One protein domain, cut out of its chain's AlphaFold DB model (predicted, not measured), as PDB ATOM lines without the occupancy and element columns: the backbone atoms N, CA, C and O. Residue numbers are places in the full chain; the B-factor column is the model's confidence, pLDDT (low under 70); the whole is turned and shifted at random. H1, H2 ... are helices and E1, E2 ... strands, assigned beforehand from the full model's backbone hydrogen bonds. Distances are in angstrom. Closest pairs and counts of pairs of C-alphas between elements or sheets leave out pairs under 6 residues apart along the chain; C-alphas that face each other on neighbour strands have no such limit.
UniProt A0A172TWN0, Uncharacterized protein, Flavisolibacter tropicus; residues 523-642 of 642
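This is residues 523 to 642 of the 642 residues of an uncharacterized protein of Flavisolibacter tropicus (UniProt A0A172TWN0). Two sheets lie face to face with their strands crossed, a sandwich of a strongly twisted four-stranded sheet, E1 E2 E5 E4, and a small two-stranded one, E3 and E6, which short pairings widen beside both of its strands. The single helix H1 caps one end of the larger sheet, near the link from E1 to E2, and two long links join E2 to E3 and E3 to E4. The printed part has 120 residues, with the order E1 E2 E3 E4 E5 H1 E6; both sheets are antiparallel and the class is mostly strand, though under half of the residues are in named elements. It is compact, with a radius of gyration of the C-alphas of 13.8 A and spans of 41 by 32 by 24 A.

E1, residues 523 to 531, begins with C-alpha 523 at (61.325, 100.512, 67.449), bends by 57 degrees at residue 528 and is 20.6 A long. E2, residues 534 to 542, is 24.5 A long. E3, residues 566 to 571, is 17.1 A long. E4, residues 586 to 593, bends by 61 degrees at residue 590 and is 17.9 A long. E5, residues 596 to 604, measures 25.5 A and ends with C-alpha 604 at (45.384, 114.126, 59.560). H1, residues 612 to 619, is 10.6 A long. E6, residues 624 to 629, is 17.6 A long and ends with C-alpha 629 at (57.391, 97.905, 61.599).

E1 and E2 form an antiparallel hairpin, with N 527 and O 538 at 3.0 A, within hydrogen-bond range. E2 and E5 are antiparallel, with N 537 and O 601 at 2.9 A. E4 and E5 form the other hairpin, with N 588 and O 600 at 3.1 A; E1 and E4 are the edge strands. E3 and E6 are antiparallel, with N 569 and O 626 at 2.8 A. Residues 569 to 570 of E3 also pair with 579 to 580, and 626 to 627 of E6 with 640 to 641. The strands of the two sheets stand at 52 degrees, and the closest C-alphas of E3 and E4, those of Val 566 and Ala 587, are 6.6 A apart. H1 is on the larger sheet at a height of 9.1 A, across the strands and, only just, over E2 alone, at 63 degrees to E2 on the local plane. Its Ala 612 comes closest to Asp 529 of E1, C-alphas 5.0 A apart. Every O i to N i+4 pair of H1 is within hydrogen-bond range.

The C-alphas farthest apart, those of Gly 545 and Gly 609, are 42.2 A apart. The printed part has no cut and ends at Phe 642, the chain's last residue. The links E2 to E3, 23 residues, and E3 to E4, 14 residues, are long. The mean pLDDT of the printed part is 88.3, and residues 553 to 562 are under 70.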
ATOM      1  N   ILE A 523      61.792  99.140  67.234       96.88
ATOM      2  CA  ILE A 523      61.325 100.512  67.449       96.88
ATOM      3  C   ILE A 523      62.010 101.045  68.710       96.88
ATOM      4  O   ILE A 523      61.856 100.475  69.787       96.88
ATOM      5  N   ASN A 524      62.746 102.145  68.569       95.12
ATOM      6  CA  ASN A 524      63.531 102.759  69.642       95.12
ATOM      7  C   ASN A 524      62.769 103.874  70.375       95.12
ATOM      8  O   ASN A 524      63.132 104.248  71.486       95.12
ATOM      9  N   GLY A 525      61.708 104.404  69.766       94.38
ATOM     10  CA  GLY A 525      60.894 105.461  70.358       94.38
ATOM     11  C   GLY A 525      59.934 106.089  69.356       94.38
ATOM     12  O   GLY A 525      60.185 106.062  68.148       94.38
ATOM     13  N   ILE A 526      58.849 106.661  69.877       95.94
ATOM     14  CA  ILE A 526      57.796 107.329  69.109       95.94
ATOM     15  C   ILE A 526      57.626 108.751  69.653       95.94
ATOM     16  O   ILE A 526      57.459 108.935  70.857       95.94
ATOM     17  N   THR A 527      57.658 109.758  68.781       95.12
ATOM     18  CA  THR A 527      57.344 111.157  69.128       95.12
ATOM     19  C   THR A 527      56.315 111.739  68.167       95.12
ATOM     20  O   THR A 527      56.117 111.202  67.078       95.12
ATOM     21  N   LEU A 528      55.651 112.833  68.549       95.25
ATOM     22  CA  LEU A 528      54.651 113.500  67.710       95.25
ATOM     23  C   LEU A 528      55.047 114.936  67.400       95.25
ATOM     24  O   LEU A 528      55.412 115.695  68.296       95.25
ATOM     25  N   ASP A 529      54.883 115.324  66.140       95.62
ATOM     26  CA  ASP A 529      55.024 116.703  65.693       95.62
ATOM     27  C   ASP A 529      54.035 117.057  64.573       95.62
ATOM     28  O   ASP A 529      53.340 116.204  64.013       95.62
ATOM     29  N   CYS A 530      53.908 118.358  64.313       94.94
ATOM     30  CA  CYS A 530      53.113 118.871  63.206       94.94
ATOM     31  C   CYS A 530      54.027 119.074  62.004       94.94
ATOM     32  O   CYS A 530      54.830 120.004  61.984       94.94
ATOM     33  N   ALA A 531      53.880 118.214  61.000       92.06
ATOM     34  CA  ALA A 531      54.519 118.371  59.705       92.06
ATOM     35  C   ALA A 531      53.583 119.100  58.727       92.06
ATOM     36  O   ALA A 531      52.377 119.212  58.955       92.06
ATOM     37  N   SER A 532      54.119 119.543  57.587       86.62
ATOM     38  CA  SER A 532      53.318 120.128  56.498       86.62
ATOM     39  C   SER A 532      52.213 119.189  55.993       86.62
ATOM     40  O   SER A 532      51.183 119.654  55.515       86.62
ATOM     41  N   SER A 533      52.403 117.875  56.138       84.75
ATOM     42  CA  SER A 533      51.440 116.827  55.773       84.75
ATOM     43  C   SER A 533      50.507 116.403  56.920       84.75
ATOM     44  O   SER A 533      49.721 115.476  56.747       84.75
ATOM     45  N   GLY A 534      50.582 117.060  58.086       91.44
ATOM     46  CA  GLY A 534      49.694 116.845  59.230       91.44
ATOM     47  C   GLY A 534      50.378 116.341  60.503       91.44
ATOM     48  O   GLY A 534      51.589 116.456  60.675       91.44
ATOM     49  N   ILE A 535      49.568 115.809  61.416       95.56
ATOM     50  CA  ILE A 535      49.972 115.105  62.632       95.56
ATOM     51  C   ILE A 535      50.820 113.910  62.210       95.56
ATOM     52  O   ILE A 535      50.330 113.019  61.507       95.56
ATOM     53  N   ARG A 536      52.079 113.906  62.649       95.88
ATOM     54  CA  ARG A 536      53.066 112.896  62.295       95.88
ATOM     55  C   ARG A 536      53.557 112.162  63.538       95.88
ATOM     56  O   ARG A 536      54.084 112.788  64.453       95.88
ATOM     57  N   PHE A 537      53.437 110.835  63.540       96.00
ATOM     58  CA  PHE A 537      54.169 109.974  64.471       96.00
ATOM     59  C   PHE A 537      55.560 109.717  63.887       96.00
ATOM     60  O   PHE A 537      55.685 109.080  62.842       96.00
ATOM     61  N   ASN A 538      56.604 110.215  64.543       96.31
ATOM     62  CA  ASN A 538      57.995 109.920  64.221       96.31
ATOM     63  C   ASN A 538      58.414 108.655  64.959       96.31
ATOM     64  O   ASN A 538      58.604 108.669  66.175       96.31
ATOM     65  N   VAL A 539      58.572 107.567  64.220       97.31
ATOM     66  CA  VAL A 539      58.921 106.255  64.756       97.31
ATOM     67  C   VAL A 539      60.398 106.025  64.468       97.31
ATOM     68  O   VAL A 539      60.788 105.759  63.330       97.31
ATOM     69  N   SER A 540      61.232 106.179  65.492       96.81
ATOM     70  CA  SER A 540      62.665 105.896  65.401       96.81
ATOM     71  C   SER A 540      62.918 104.390  65.481       96.81
ATOM     72  O   SER A 540      62.285 103.700  66.283       96.81
ATOM     73  N   PHE A 541      63.822 103.864  64.654       96.25
ATOM     74  CA  PHE A 541      64.044 102.421  64.558       96.25
ATOM     75  C   PHE A 541      65.478 102.039  64.175       96.25
ATOM     76  O   PHE A 541      66.252 102.853  63.665       96.25
ATOM     77  N   THR A 542      65.794 100.763  64.385       94.00
ATOM     78  CA  THR A 542      66.987 100.054  63.890       94.00
ATOM     79  C   THR A 542      66.577  98.695  63.316       94.00
ATOM     80  O   THR A 542      65.725  98.023  63.888       94.00
ATOM     81  N   ALA A 543      67.159  98.271  62.195       89.56
ATOM     82  CA  ALA A 543      66.849  97.025  61.497       89.56
ATOM     83  C   ALA A 543      68.093  96.452  60.791       89.56
ATOM     84  O   ALA A 543      68.857  97.183  60.159       89.56
ATOM     85  N   GLY A 544      68.283  95.133  60.864       79.81
ATOM     86  CA  GLY A 544      69.365  94.428  60.168       79.81
ATOM     87  C   GLY A 544      69.009  94.023  58.730       79.81
ATOM     88  O   GLY A 544      67.851  94.101  58.315       79.81
ATOM     89  N   GLY A 545      70.001  93.530  57.981       77.94
ATOM     90  CA  GLY A 545      69.823  92.966  56.634       77.94
ATOM     91  C   GLY A 545      69.169  93.940  55.653       77.94
ATOM     92  O   GLY A 545      69.564  95.098  55.581       77.94
ATOM     93  N   SER A 546      68.130  93.498  54.941       76.00
ATOM     94  CA  SER A 546      67.397  94.305  53.948       76.00
ATOM     95  C   SER A 546      66.662  95.551  54.487       76.00
ATOM     96  O   SER A 546      66.030  96.263  53.706       76.00
ATOM     97  N   GLY A 547      66.651  95.774  55.807       83.19
ATOM     98  CA  GLY A 547      65.971  96.905  56.442       83.19
ATOM     99  C   GLY A 547      64.437  96.822  56.429       83.19
ATOM    100  O   GLY A 547      63.842  95.840  55.968       83.19
ATOM    101  N   ILE A 548      63.784  97.854  56.971       89.25
ATOM    102  CA  ILE A 548      62.323  98.003  56.948       89.25
ATOM    103  C   ILE A 548      61.821  98.306  55.534       89.25
ATOM    104  O   ILE A 548      62.558  98.819  54.693       89.25
ATOM    105  N   ILE A 549      60.535  98.067  55.286       88.25
ATOM    106  CA  ILE A 549      59.840  98.676  54.149       88.25
ATOM    107  C   ILE A 549      59.169  99.959  54.669       88.25
ATOM    108  O   ILE A 549      58.192  99.868  55.409       88.25
ATOM    109  N   PRO A 550      59.667 101.162  54.337       86.06
ATOM    110  CA  PRO A 550      59.193 102.400  54.946       86.06
ATOM    111  C   PRO A 550      57.994 102.981  54.190       86.06
ATOM    112  O   PRO A 550      57.999 104.135  53.765       86.06
ATOM    113  N   SER A 551      56.983 102.148  53.974       83.19
ATOM    114  CA  SER A 551      55.722 102.521  53.347       83.19
ATOM    115  C   SER A 551      54.562 101.865  54.087       83.19
ATOM    116  O   SER A 551      54.737 100.919  54.856       83.19
ATOM    117  N   GLY A 552      53.359 102.400  53.904       73.75
ATOM    118  CA  GLY A 552      52.161 101.882  54.553       73.75
ATOM    119  C   GLY A 552      51.020 102.885  54.523       73.75
ATOM    120  O   GLY A 552      51.212 104.057  54.195       73.75
ATOM    121  N   GLY A 553      49.831 102.402  54.874       59.09
ATOM    122  CA  GLY A 553      48.639 103.232  55.009       59.09
ATOM    123  C   GLY A 553      47.797 103.388  53.740       59.09
ATOM    124  O   GLY A 553      46.744 104.000  53.813       59.09
ATOM    125  N   SER A 554      48.163 102.769  52.612       58.59
ATOM    126  CA  SER A 554      47.285 102.647  51.438       58.59
ATOM    127  C   SER A 554      47.367 101.252  50.805       58.59
ATOM    128  O   SER A 554      48.446 100.678  50.681       58.59
ATOM    129  N   GLY A 555      46.214 100.685  50.437       54.62
ATOM    130  CA  GLY A 555      46.088  99.361  49.815       54.62
ATOM    131  C   GLY A 555      44.749  98.688  50.137       54.62
ATOM    132  O   GLY A 555      44.096  99.022  51.119       54.62
ATOM    133  N   TRP A 556      44.313  97.748  49.302       54.03
ATOM    134  CA  TRP A 556      43.200  96.834  49.591       54.03
ATOM    135  C   TRP A 556      43.804  95.430  49.701       54.03
ATOM    136  O   TRP A 556      43.983  94.767  48.684       54.03
ATOM    137  N   CYS A 557      44.214  95.011  50.899       66.88
ATOM    138  CA  CYS A 557      44.656  93.635  51.146       66.88
ATOM    139  C   CYS A 557      44.510  93.258  52.626       66.88
ATOM    140  O   CYS A 557      44.205  94.116  53.459       66.88
ATOM    141  N   ASP A 558      44.689  91.975  52.936       64.62
ATOM    142  CA  ASP A 558      44.443  91.428  54.269       64.62
ATOM    143  C   ASP A 558      45.408  92.028  55.329       64.62
ATOM    144  O   ASP A 558      46.614  92.136  55.068       64.62
ATOM    145  N   PRO A 559      44.935  92.393  56.542       62.25
ATOM    146  CA  PRO A 559      45.744  92.574  57.756       62.25
ATOM    147  C   PRO A 559      46.957  91.672  57.951       62.25
ATOM    148  O   PRO A 559      47.859  92.045  58.687       62.25
ATOM    149  N   ALA A 560      46.970  90.449  57.443       62.97
ATOM    150  CA  ALA A 560      48.059  89.498  57.627       62.97
ATOM    151  C   ALA A 560      49.152  89.634  56.552       62.97
ATOM    152  O   ALA A 560      50.263  89.133  56.731       62.97
ATOM    153  N   GLU A 561      48.872  90.346  55.461       65.81
ATOM    154  CA  GLU A 561      49.730  90.437  54.283       65.81
ATOM    155  C   GLU A 561      50.721  91.618  54.339       65.81
ATOM    156  O   GLU A 561      50.754  92.450  55.258       65.81
ATOM    157  N   THR A 562      51.597  91.677  53.336       65.88
ATOM    158  CA  THR A 562      52.740  92.597  53.265       65.88
ATOM    159  C   THR A 562      52.379  94.029  52.863       65.88
ATOM    160  O   THR A 562      53.263  94.883  52.856       65.88
ATOM    161  N   CYS A 563      51.119  94.337  52.532       71.06
ATOM    162  CA  CYS A 563      50.747  95.665  52.008       71.06
ATOM    163  C   CYS A 563      50.632  96.755  53.081       71.06
ATOM    164  O   CYS A 563      50.567  97.934  52.741       71.06
ATOM    165  N   TYR A 564      50.707  96.391  54.366       81.25
ATOM    166  CA  TYR A 564      50.908  97.346  55.462       81.25
ATOM    167  C   TYR A 564      52.216  97.035  56.204       81.25
ATOM    168  O   TYR A 564      52.179  96.394  57.262       81.25
ATOM    169  N   PRO A 565      53.375  97.436  55.646       86.81
ATOM    170  CA  PRO A 565      54.671  97.196  56.269       86.81
ATOM    171  C   PRO A 565      54.923  98.068  57.502       86.81
ATOM    172  O   PRO A 565      55.462  97.592  58.496       86.81
ATOM    173  N   VAL A 566      54.507  99.332  57.456       91.81
ATOM    174  CA  VAL A 566      54.408 100.208  58.629       91.81
ATOM    175  C   VAL A 566      52.956 100.214  59.065       91.81
ATOM    176  O   VAL A 566      52.104 100.615  58.269       91.81
ATOM    177  N   ARG A 567      52.657  99.778  60.291       90.75
ATOM    178  CA  ARG A 567      51.286  99.660  60.813       90.75
ATOM    179  C   ARG A 567      51.021 100.645  61.927       90.75
ATOM    180  O   ARG A 567      51.783 100.707  62.886       90.75
ATOM    181  N   LEU A 568      49.907 101.358  61.803       91.88
ATOM    182  CA  LEU A 568      49.336 102.169  62.868       91.88
ATOM    183  C   LEU A 568      48.049 101.511  63.351       91.88
ATOM    184  O   LEU A 568      47.088 101.388  62.594       91.88
ATOM    185  N   TYR A 569      48.033 101.107  64.609       92.44
ATOM    186  CA  TYR A 569      46.862 100.584  65.289       92.44
ATOM    187  C   TYR A 569      46.257 101.652  66.192       92.44
ATOM    188  O   TYR A 569      46.966 102.495  66.741       92.44
ATOM    189  N   PHE A 570      44.947 101.578  66.373       93.56
ATOM    190  CA  PHE A 570      44.180 102.411  67.275       93.56
ATOM    191  C   PHE A 570      43.230 101.560  68.118       93.56
ATOM    192  O   PHE A 570      42.761 100.501  67.692       93.56
ATOM    193  N   LEU A 571      42.937 102.041  69.320       95.31
ATOM    194  CA  LEU A 571      41.892 101.502  70.180       95.31
ATOM    195  C   LEU A 571      40.890 102.615  70.473       95.31
ATOM    196  O   LEU A 571      41.225 103.586  71.153       95.31
ATOM    197  N   ASN A 572      39.675 102.470  69.946       93.00
ATOM    198  CA  ASN A 572      38.590 103.419  70.193       93.00
ATOM    199  C   ASN A 572      38.164 103.384  71.671       93.00
ATOM    200  O   ASN A 572      38.171 102.310  72.279       93.00
ATOM    201  N   PRO A 573      37.704 104.511  72.242       92.12
ATOM    202  CA  PRO A 573      37.070 104.524  73.554       92.12
ATOM    203  C   PRO A 573      35.933 103.499  73.624       92.12
ATOM    204  O   PRO A 573      34.997 103.544  72.828       92.12
ATOM    205  N   GLY A 574      36.026 102.568  74.574       89.31
ATOM    206  CA  GLY A 574      35.038 101.502  74.767       89.31
ATOM    207  C   GLY A 574      35.215 100.265  73.879       89.31
ATOM    208  O   GLY A 574      34.466  99.307  74.054       89.31
ATOM    209  N   ALA A 575      36.194 100.237  72.968       90.94
ATOM    210  CA  ALA A 575      36.535  99.028  72.219       90.94
ATOM    211  C   ALA A 575      37.380  98.061  73.063       90.94
ATOM    212  O   ALA A 575      38.202  98.478  73.880       90.94
ATOM    213  N   THR A 576      37.193  96.758  72.841       90.88
ATOM    214  CA  THR A 576      37.941  95.686  73.520       90.88
ATOM    215  C   THR A 576      39.177  95.229  72.747       90.88
ATOM    216  O   THR A 576      40.040  94.571  73.321       90.88
ATOM    217  N   GLU A 577      39.284  95.581  71.462       91.81
ATOM    218  CA  GLU A 577      40.321  95.088  70.553       91.81
ATOM    219  C   GLU A 577      40.945  96.208  69.718       91.81
ATOM    220  O   GLU A 577      40.280  97.168  69.317       91.81
ATOM    221  N   TRP A 578      42.242  96.067  69.442       91.81
ATOM    222  CA  TRP A 578      42.990  96.994  68.599       91.81
ATOM    223  C   TRP A 578      42.632  96.793  67.132       91.81
ATOM    224  O   TRP A 578      42.645  95.672  66.630       91.81
ATOM    225  N   SER A 579      42.376  97.892  66.431       89.44
ATOM    226  CA  SER A 579      42.135  97.907  64.989       89.44
ATOM    227  C   SER A 579      43.276  98.639  64.297       89.44
ATOM    228  O   SER A 579      43.787  99.625  64.812       89.44
ATOM    229  N   ILE A 580      43.704  98.185  63.126       87.38
ATOM    230  CA  ILE A 580      44.675  98.925  62.307       87.38
ATOM    231  C   ILE A 580      43.946  99.988  61.480       87.38
ATOM    232  O   ILE A 580      42.848  99.771  60.967       87.38
ATOM    233  N   ALA A 581      44.566 101.158  61.353       87.00
ATOM    234  CA  ALA A 581      44.074 102.308  60.604       87.00
ATOM    235  C   ALA A 581      44.226 102.119  59.082       87.00
ATOM    236  O   ALA A 581      44.864 102.931  58.412       87.00
ATOM    237  N   TYR A 582      43.668 101.043  58.516       80.75
ATOM    238  CA  TYR A 582      43.730 100.779  57.073       80.75
ATOM    239  C   TYR A 582      43.282 101.991  56.263       80.75
ATOM    240  O   TYR A 582      42.222 102.555  56.532       80.75
ATOM    241  N   ASN A 583      44.061 102.369  55.248       78.44
ATOM    242  CA  ASN A 583      43.740 103.485  54.349       78.44
ATOM    243  C   ASN A 583      43.558 104.848  55.049       78.44
ATOM    244  O   ASN A 583      43.131 105.811  54.417       78.44
ATOM    245  N   GLY A 584      43.870 104.934  56.347       82.94
ATOM    246  CA  GLY A 584      43.656 106.114  57.180       82.94
ATOM    247  C   GLY A 584      44.919 106.926  57.445       82.94
ATOM    248  O   GLY A 584      44.827 107.968  58.082       82.94
ATOM    249  N   TYR A 585      46.083 106.467  56.986       89.81
ATOM    250  CA  TYR A 585      47.361 107.162  57.146       89.81
ATOM    251  C   TYR A 585      48.233 107.009  55.900       89.81
ATOM    252  O   TYR A 585      47.918 106.246  54.997       89.81
ATOM    253  N   SER A 586      49.359 107.706  55.849       90.44
ATOM    254  CA  SER A 586      50.468 107.380  54.954       90.44
ATOM    255  C   SER A 586      51.747 107.236  55.766       90.44
ATOM    256  O   SER A 586      51.896 107.867  56.811       90.44
ATOM    257  N   ALA A 587      52.657 106.372  55.329       91.56
ATOM    258  CA  ALA A 587      53.962 106.217  55.956       91.56
ATOM    259  C   ALA A 587      55.089 106.426  54.944       91.56
ATOM    260  O   ALA A 587      55.009 105.943  53.813       91.56
ATOM    261  N   SER A 588      56.135 107.139  55.356       92.75
ATOM    262  CA  SER A 588      57.334 107.369  54.545       92.75
ATOM    263  C   SER A 588      58.567 107.617  55.415       92.75
ATOM    264  O   SER A 588      58.455 108.036  56.570       92.75
ATOM    265  N   MET A 589      59.764 107.365  54.875       94.25
ATOM    266  CA  MET A 589      61.010 107.755  55.547       94.25
ATOM    267  C   MET A 589      61.060 109.270  55.744       94.25
ATOM    268  O   MET A 589      60.884 110.028  54.792       94.25
ATOM    269  N   VAL A 590      61.357 109.698  56.969       93.88
ATOM    270  CA  VAL A 590      61.602 111.104  57.316       93.88
ATOM    271  C   VAL A 590      63.098 111.398  57.313       93.88
ATOM    272  O   VAL A 590      63.524 112.418  56.781       93.88
ATOM    273  N   SER A 591      63.906 110.510  57.897       93.50
ATOM    274  CA  SER A 591      65.364 110.651  57.955       93.50
ATOM    275  C   SER A 591      66.054 109.303  58.177       93.50
ATOM    276  O   SER A 591      65.442 108.356  58.670       93.50
ATOM    277  N   GLY A 592      67.341 109.213  57.828       90.75
ATOM    278  CA  GLY A 592      68.136 107.986  57.946       90.75
ATOM    279  C   GLY A 592      67.994 107.045  56.745       90.75
ATOM    280  O   GLY A 592      67.699 107.477  55.633       90.75
ATOM    281  N   THR A 593      68.234 105.754  56.968       89.94
ATOM    282  CA  THR A 593      68.156 104.680  55.964       89.94
ATOM    283  C   THR A 593      67.103 103.645  56.364       89.94
ATOM    284  O   THR A 593      66.572 103.680  57.471       89.94
ATOM    285  N   VAL A 594      66.824 102.672  55.492       87.88
ATOM    286  CA  VAL A 594      65.930 101.541  55.814       87.88
ATOM    287  C   VAL A 594      66.445 100.655  56.958       87.88
ATOM    288  O   VAL A 594      65.691  99.839  57.478       87.88
ATOM    289  N   ASN A 595      67.700 100.814  57.383       89.19
ATOM    290  CA  ASN A 595      68.306 100.061  58.483       89.19
ATOM    291  C   ASN A 595      68.381 100.853  59.792       89.19
ATOM    292  O   ASN A 595      68.461 100.257  60.860       89.19
ATOM    293  N   GLN A 596      68.355 102.181  59.745       92.12
ATOM    294  CA  GLN A 596      68.345 103.014  60.943       92.12
ATOM    295  C   GLN A 596      67.846 104.407  60.588       92.12
ATOM    296  O   GLN A 596      68.414 105.069  59.717       92.12
ATOM    297  N   GLY A 597      66.814 104.882  61.277       94.69
ATOM    298  CA  GLY A 597      66.247 106.185  60.966       94.69
ATOM    299  C   GLY A 597      64.921 106.454  61.648       94.69
ATOM    300  O   GLY A 597      64.595 105.858  62.675       94.69
ATOM    301  N   VAL A 598      64.170 107.378  61.059       96.44
ATOM    302  CA  VAL A 598      62.830 107.762  61.493       96.44
ATOM    303  C   VAL A 598      61.872 107.567  60.329       96.44
ATOM    304  O   VAL A 598      62.048 108.163  59.264       96.44
ATOM    305  N   VAL A 599      60.838 106.757  60.543       96.06
ATOM    306  CA  VAL A 599      59.692 106.657  59.637       96.06
ATOM    307  C   VAL A 599      58.544 107.493  60.195       96.06
ATOM    308  O   VAL A 599      58.239 107.440  61.385       96.06
ATOM    309  N   GLY A 600      57.950 108.324  59.345       95.25
ATOM    310  CA  GLY A 600      56.845 109.205  59.696       95.25
ATOM    311  C   GLY A 600      55.524 108.577  59.292       95.25
ATOM    312  O   GLY A 600      55.379 108.185  58.137       95.25
ATOM    313  N   ILE A 601      54.570 108.510  60.218       94.81
ATOM    314  CA  ILE A 601      53.187 108.106  59.948       94.81
ATOM    315  C   ILE A 601      52.287 109.341  60.026       94.81
ATOM    316  O   ILE A 601      52.196 109.961  61.082       94.81
ATOM    317  N   TYR A 602      51.616 109.680  58.929       93.62
ATOM    318  CA  TYR A 602      50.799 110.882  58.763       93.62
ATOM    319  C   TYR A 602      49.322 110.510  58.697       93.62
ATOM    320  O   TYR A 602      48.936 109.740  57.822       93.62
ATOM    321  N   ILE A 603      48.491 111.054  59.589       90.88
ATOM    322  CA  ILE A 603      47.076 110.649  59.693       90.88
ATOM    323  C   ILE A 603      46.082 111.761  59.321       90.88
ATOM    324  O   ILE A 603      45.085 111.509  58.651       90.88
ATOM    325  N   LYS A 604      46.323 113.006  59.753       91.38
ATOM    326  CA  LYS A 604      45.384 114.126  59.560       91.38
ATOM    327  C   LYS A 604      46.070 115.470  59.769       91.38
ATOM    328  O   LYS A 604      47.030 115.538  60.518       91.38
ATOM    329  N   ASN A 605      45.566 116.550  59.175       93.69
ATOM    330  CA  ASN A 605      46.133 117.897  59.337       93.69
ATOM    331  C   ASN A 605      46.150 118.362  60.802       93.69
ATOM    332  O   ASN A 605      45.184 118.128  61.526       93.69
ATOM    333  N   CYS A 606      47.193 119.084  61.222       95.06
ATOM    334  CA  CYS A 606      47.192 119.754  62.525       95.06
ATOM    335  C   CYS A 606      46.177 120.904  62.569       95.06
ATOM    336  O   CYS A 606      45.938 121.581  61.568       95.06
ATOM    337  N   LEU A 607      45.578 121.128  63.739       93.94
ATOM    338  CA  LEU A 607      44.693 122.264  63.972       93.94
ATOM    339  C   LEU A 607      45.526 123.524  64.220       93.94
ATOM    340  O   LEU A 607      46.522 123.489  64.940       93.94
ATOM    341  N   SER A 608      45.100 124.648  63.638       92.94
ATOM    342  CA  SER A 608      45.784 125.931  63.827       92.94
ATOM    343  C   SER A 608      45.876 126.289  65.315       92.94
ATOM    344  O   SER A 608      44.888 126.184  66.042       92.94
ATOM    345  N   GLY A 609      47.070 126.685  65.761       91.56
ATOM    346  CA  GLY A 609      47.345 127.046  67.155       91.56
ATOM    347  C   GLY A 609      47.437 125.872  68.138       91.56
ATOM    348  O   GLY A 609      47.571 126.122  69.331       91.56
ATOM    349  N   LYS A 610      47.377 124.616  67.673       94.19
ATOM    350  CA  LYS A 610      47.530 123.415  68.508       94.19
ATOM    351  C   LYS A 610      48.789 122.635  68.140       94.19
ATOM    352  O   LYS A 610      49.153 122.534  66.970       94.19
ATOM    353  N   SER A 611      49.414 122.015  69.136       94.69
ATOM    354  CA  SER A 611      50.447 120.997  68.928       94.69
ATOM    355  C   SER A 611      49.872 119.739  68.262       94.69
ATOM    356  O   SER A 611      48.653 119.564  68.139       94.69
ATOM    357  N   ALA A 612      50.745 118.823  67.841       94.31
ATOM    358  CA  ALA A 612      50.334 117.556  67.239       94.31
ATOM    359  C   ALA A 612      49.538 116.679  68.207       94.31
ATOM    360  O   ALA A 612      48.512 116.128  67.818       94.31
ATOM    361  N   ALA A 613      49.960 116.613  69.474       92.88
ATOM    362  CA  ALA A 613      49.253 115.875  70.516       92.88
ATOM    363  C   ALA A 613      47.862 116.474  70.791       92.88
ATOM    364  O   ALA A 613      46.870 115.750  70.831       92.88
ATOM    365  N   GLU A 614      47.758 117.803  70.897       94.62
ATOM    366  CA  GLU A 614      46.473 118.487  71.097       94.62
ATOM    367  C   GLU A 614      45.549 118.366  69.880       94.62
ATOM    368  O   GLU A 614      44.331 118.248  70.024       94.62
ATOM    369  N   SER A 615      46.116 118.389  68.672       95.88
ATOM    370  CA  SER A 615      45.375 118.163  67.430       95.88
ATOM    371  C   SER A 615      44.867 116.725  67.347       95.88
ATOM    372  O   SER A 615      43.699 116.510  67.025       95.88
ATOM    373  N   LEU A 616      45.709 115.743  67.686       94.25
ATOM    374  CA  LEU A 616      45.339 114.331  67.717       94.25
ATOM    375  C   LEU A 616      44.221 114.081  68.733       94.25
ATOM    376  O   LEU A 616      43.203 113.499  68.371       94.25
ATOM    377  N   GLN A 617      44.352 114.604  69.955       92.88
ATOM    378  CA  GLN A 617      43.331 114.488  71.000       92.88
ATOM    379  C   GLN A 617      42.006 115.158  70.608       92.88
ATOM    380  O   GLN A 617      40.936 114.673  70.976       92.88
ATOM    381  N   ALA A 618      42.053 116.262  69.856       94.31
ATOM    382  CA  ALA A 618      40.853 116.950  69.384       94.31
ATOM    383  C   ALA A 618      40.095 116.168  68.297       94.31
ATOM    384  O   ALA A 618      38.872 116.250  68.244       94.31
ATOM    385  N   TYR A 619      40.793 115.424  67.431       93.69
ATOM    386  CA  TYR A 619      40.147 114.593  66.408       93.69
ATOM    387  C   TYR A 619      39.769 113.196  66.901       93.69
ATOM    388  O   TYR A 619      38.778 112.642  66.432       93.69
ATOM    389  N   TYR A 620      40.561 112.632  67.810       92.88
ATOM    390  CA  TYR A 620      40.486 111.241  68.251       92.88
ATOM    391  C   TYR A 620      40.500 111.176  69.782       92.88
ATOM    392  O   TYR A 620      41.382 110.587  70.405       92.88
ATOM    393  N   THR A 621      39.528 111.841  70.407       93.44
ATOM    394  CA  THR A 621      39.450 111.966  71.866       93.44
ATOM    395  C   THR A 621      39.357 110.596  72.538       93.44
ATOM    396  O   THR A 621      38.401 109.856  72.322       93.44
ATOM    397  N   GLY A 622      40.348 110.273  73.376       89.06
ATOM    398  CA  GLY A 622      40.389 109.033  74.164       89.06
ATOM    399  C   GLY A 622      40.884 107.795  73.408       89.06
ATOM    400  O   GLY A 622      40.773 106.689  73.930       89.06
ATOM    401  N   TYR A 623      41.411 107.963  72.193       93.81
ATOM    402  CA  TYR A 623      42.003 106.873  71.419       93.81
ATOM    403  C   TYR A 623      43.415 106.571  71.937       93.81
ATOM    404  O   TYR A 623      44.155 107.490  72.287       93.81
ATOM    405  N   ARG A 624      43.808 105.295  71.936       93.62
ATOM    406  CA  ARG A 624      45.204 104.863  72.164       93.62
ATOM    407  C   ARG A 624      45.820 104.394  70.856       93.62
ATOM    408  O   ARG A 624      45.084 103.910  69.997       93.62
ATOM    409  N   TRP A 625      47.142 104.502  70.714       93.88
ATOM    410  CA  TRP A 625      47.838 104.227  69.453       93.88
ATOM    411  C   TRP A 625      48.970 103.219  69.633       93.88
ATOM    412  O   TRP A 625      49.650 103.202  70.653       93.88
ATOM    413  N   ARG A 626      49.178 102.364  68.630       94.75
ATOM    414  CA  ARG A 626      50.264 101.377  68.597       94.75
ATOM    415  C   ARG A 626      50.922 101.354  67.231       94.75
ATOM    416  O   ARG A 626      50.249 101.544  66.222       94.75
ATOM    417  N   VAL A 627      52.218 101.080  67.195       94.12
ATOM    418  CA  VAL A 627      52.992 101.015  65.954       94.12
ATOM    419  C   VAL A 627      53.747  99.698  65.852       94.12
ATOM    420  O   VAL A 627      54.263  99.183  66.842       94.12
ATOM    421  N   GLU A 628      53.826  99.176  64.633       93.50
ATOM    422  CA  GLU A 628      54.635  98.013  64.271       93.50
ATOM    423  C   GLU A 628      55.334  98.261  62.930       93.50
ATOM    424  O   GLU A 628      54.748  98.837  62.008       93.50
ATOM    425  N   LEU A 629      56.588  97.824  62.818       93.25
ATOM    426  CA  LEU A 629      57.391  97.905  61.599       93.25
ATOM    427  C   LEU A 629      57.694  96.508  61.064       93.25
ATOM    428  O   LEU A 629      57.928  95.580  61.833       93.25
ATOM    429  N   MET A 630      57.758  96.369  59.745       90.06
ATOM    430  CA  MET A 630      58.025  95.109  59.052       90.06
ATOM    431  C   MET A 630      59.237  95.240  58.123       90.06
ATOM    432  O   MET A 630      59.396  96.247  57.427       90.06
ATOM    433  N   ASN A 631      60.085  94.210  58.082       87.12
ATOM    434  CA  ASN A 631      61.142  94.087  57.073       87.12
ATOM    435  C   ASN A 631      60.647  93.358  55.807       87.12
ATOM    436  O   ASN A 631      59.538  92.825  55.767       87.12
ATOM    437  N   ARG A 632      61.470  93.307  54.752       77.00
ATOM    438  CA  ARG A 632      61.102  92.640  53.483       77.00
ATOM    439  C   ARG A 632      60.804  91.145  53.612       77.00
ATOM    440  O   ARG A 632      60.137  90.586  52.752       77.00
ATOM    441  N   CYS A 633      61.251  90.524  54.696       78.88
ATOM    442  CA  CYS A 633      61.056  89.108  54.978       78.88
ATOM    443  C   CYS A 633      59.863  88.851  55.907       78.88
ATOM    444  O   CYS A 633      59.782  87.793  56.526       78.88
ATOM    445  N   ASN A 634      58.961  89.833  56.041       83.25
ATOM    446  CA  ASN A 634      57.770  89.771  56.887       83.25
ATOM    447  C   ASN A 634      58.076  89.513  58.381       83.25
ATOM    448  O   ASN A 634      57.194  89.100  59.132       83.25
ATOM    449  N   LYS A 635      59.308  89.778  58.845       87.38
ATOM    450  CA  LYS A 635      59.609  89.820  60.283       87.38
ATOM    451  C   LYS A 635      59.188  91.181  60.822       87.38
ATOM    452  O   LYS A 635      59.528  92.217  60.241       87.38
ATOM    453  N   ARG A 636      58.454  91.169  61.930       89.69
ATOM    454  CA  ARG A 636      57.820  92.352  62.517       89.69
ATOM    455  C   ARG A 636      58.486  92.731  63.825       89.69
ATOM    456  O   ARG A 636      58.918  91.856  64.569       89.69
ATOM    457  N   SER A 637      58.568  94.028  64.080       93.75
ATOM    458  CA  SER A 637      58.985  94.545  65.375       93.75
ATOM    459  C   SER A 637      58.012  94.121  66.466       93.75
ATOM    460  O   SER A 637      56.857  93.799  66.199       93.75
ATOM    461  N   ASN A 638      58.438  94.235  67.722       92.12
ATOM    462  CA  ASN A 638      57.469  94.306  68.809       92.12
ATOM    463  C   ASN A 638      56.522  95.494  68.573       92.12
ATOM    464  O   ASN A 638      56.937  96.537  68.054       92.12
ATOM    465  N   ILE A 639      55.260  95.328  68.961       91.31
ATOM    466  CA  ILE A 639      54.268  96.399  68.904       91.31
ATOM    467  C   ILE A 639      54.544  97.369  70.055       91.31
ATOM    468  O   ILE A 639      54.572  96.959  71.215       91.31
ATOM    469  N   VAL A 640      54.726  98.652  69.740       93.56
ATOM    470  CA  VAL A 640      54.989  99.707  70.731       93.56
ATOM    471  C   VAL A 640      53.770 100.608  70.850       93.56
ATOM    472  O   VAL A 640      53.241 101.075  69.844       93.56
ATOM    473  N   GLU A 641      53.314 100.833  72.078       91.12
ATOM    474  CA  GLU A 641      52.211 101.741  72.386       91.12
ATOM    475  C   GLU A 641      52.724 103.166  72.625       91.12
ATOM    476  O   GLU A 641      53.786 103.338  73.227       91.12
ATOM    477  N   PHE A 642      51.976 104.157  72.135       84.25
ATOM    478  CA  PHE A 642      52.212 105.586  72.342       84.25
ATOM    479  C   PHE A 642      51.106 106.200  73.203       84.25
ATOM    480  O   PHE A 642      49.913 105.963  72.883       84.25
TER     481      PHE A 642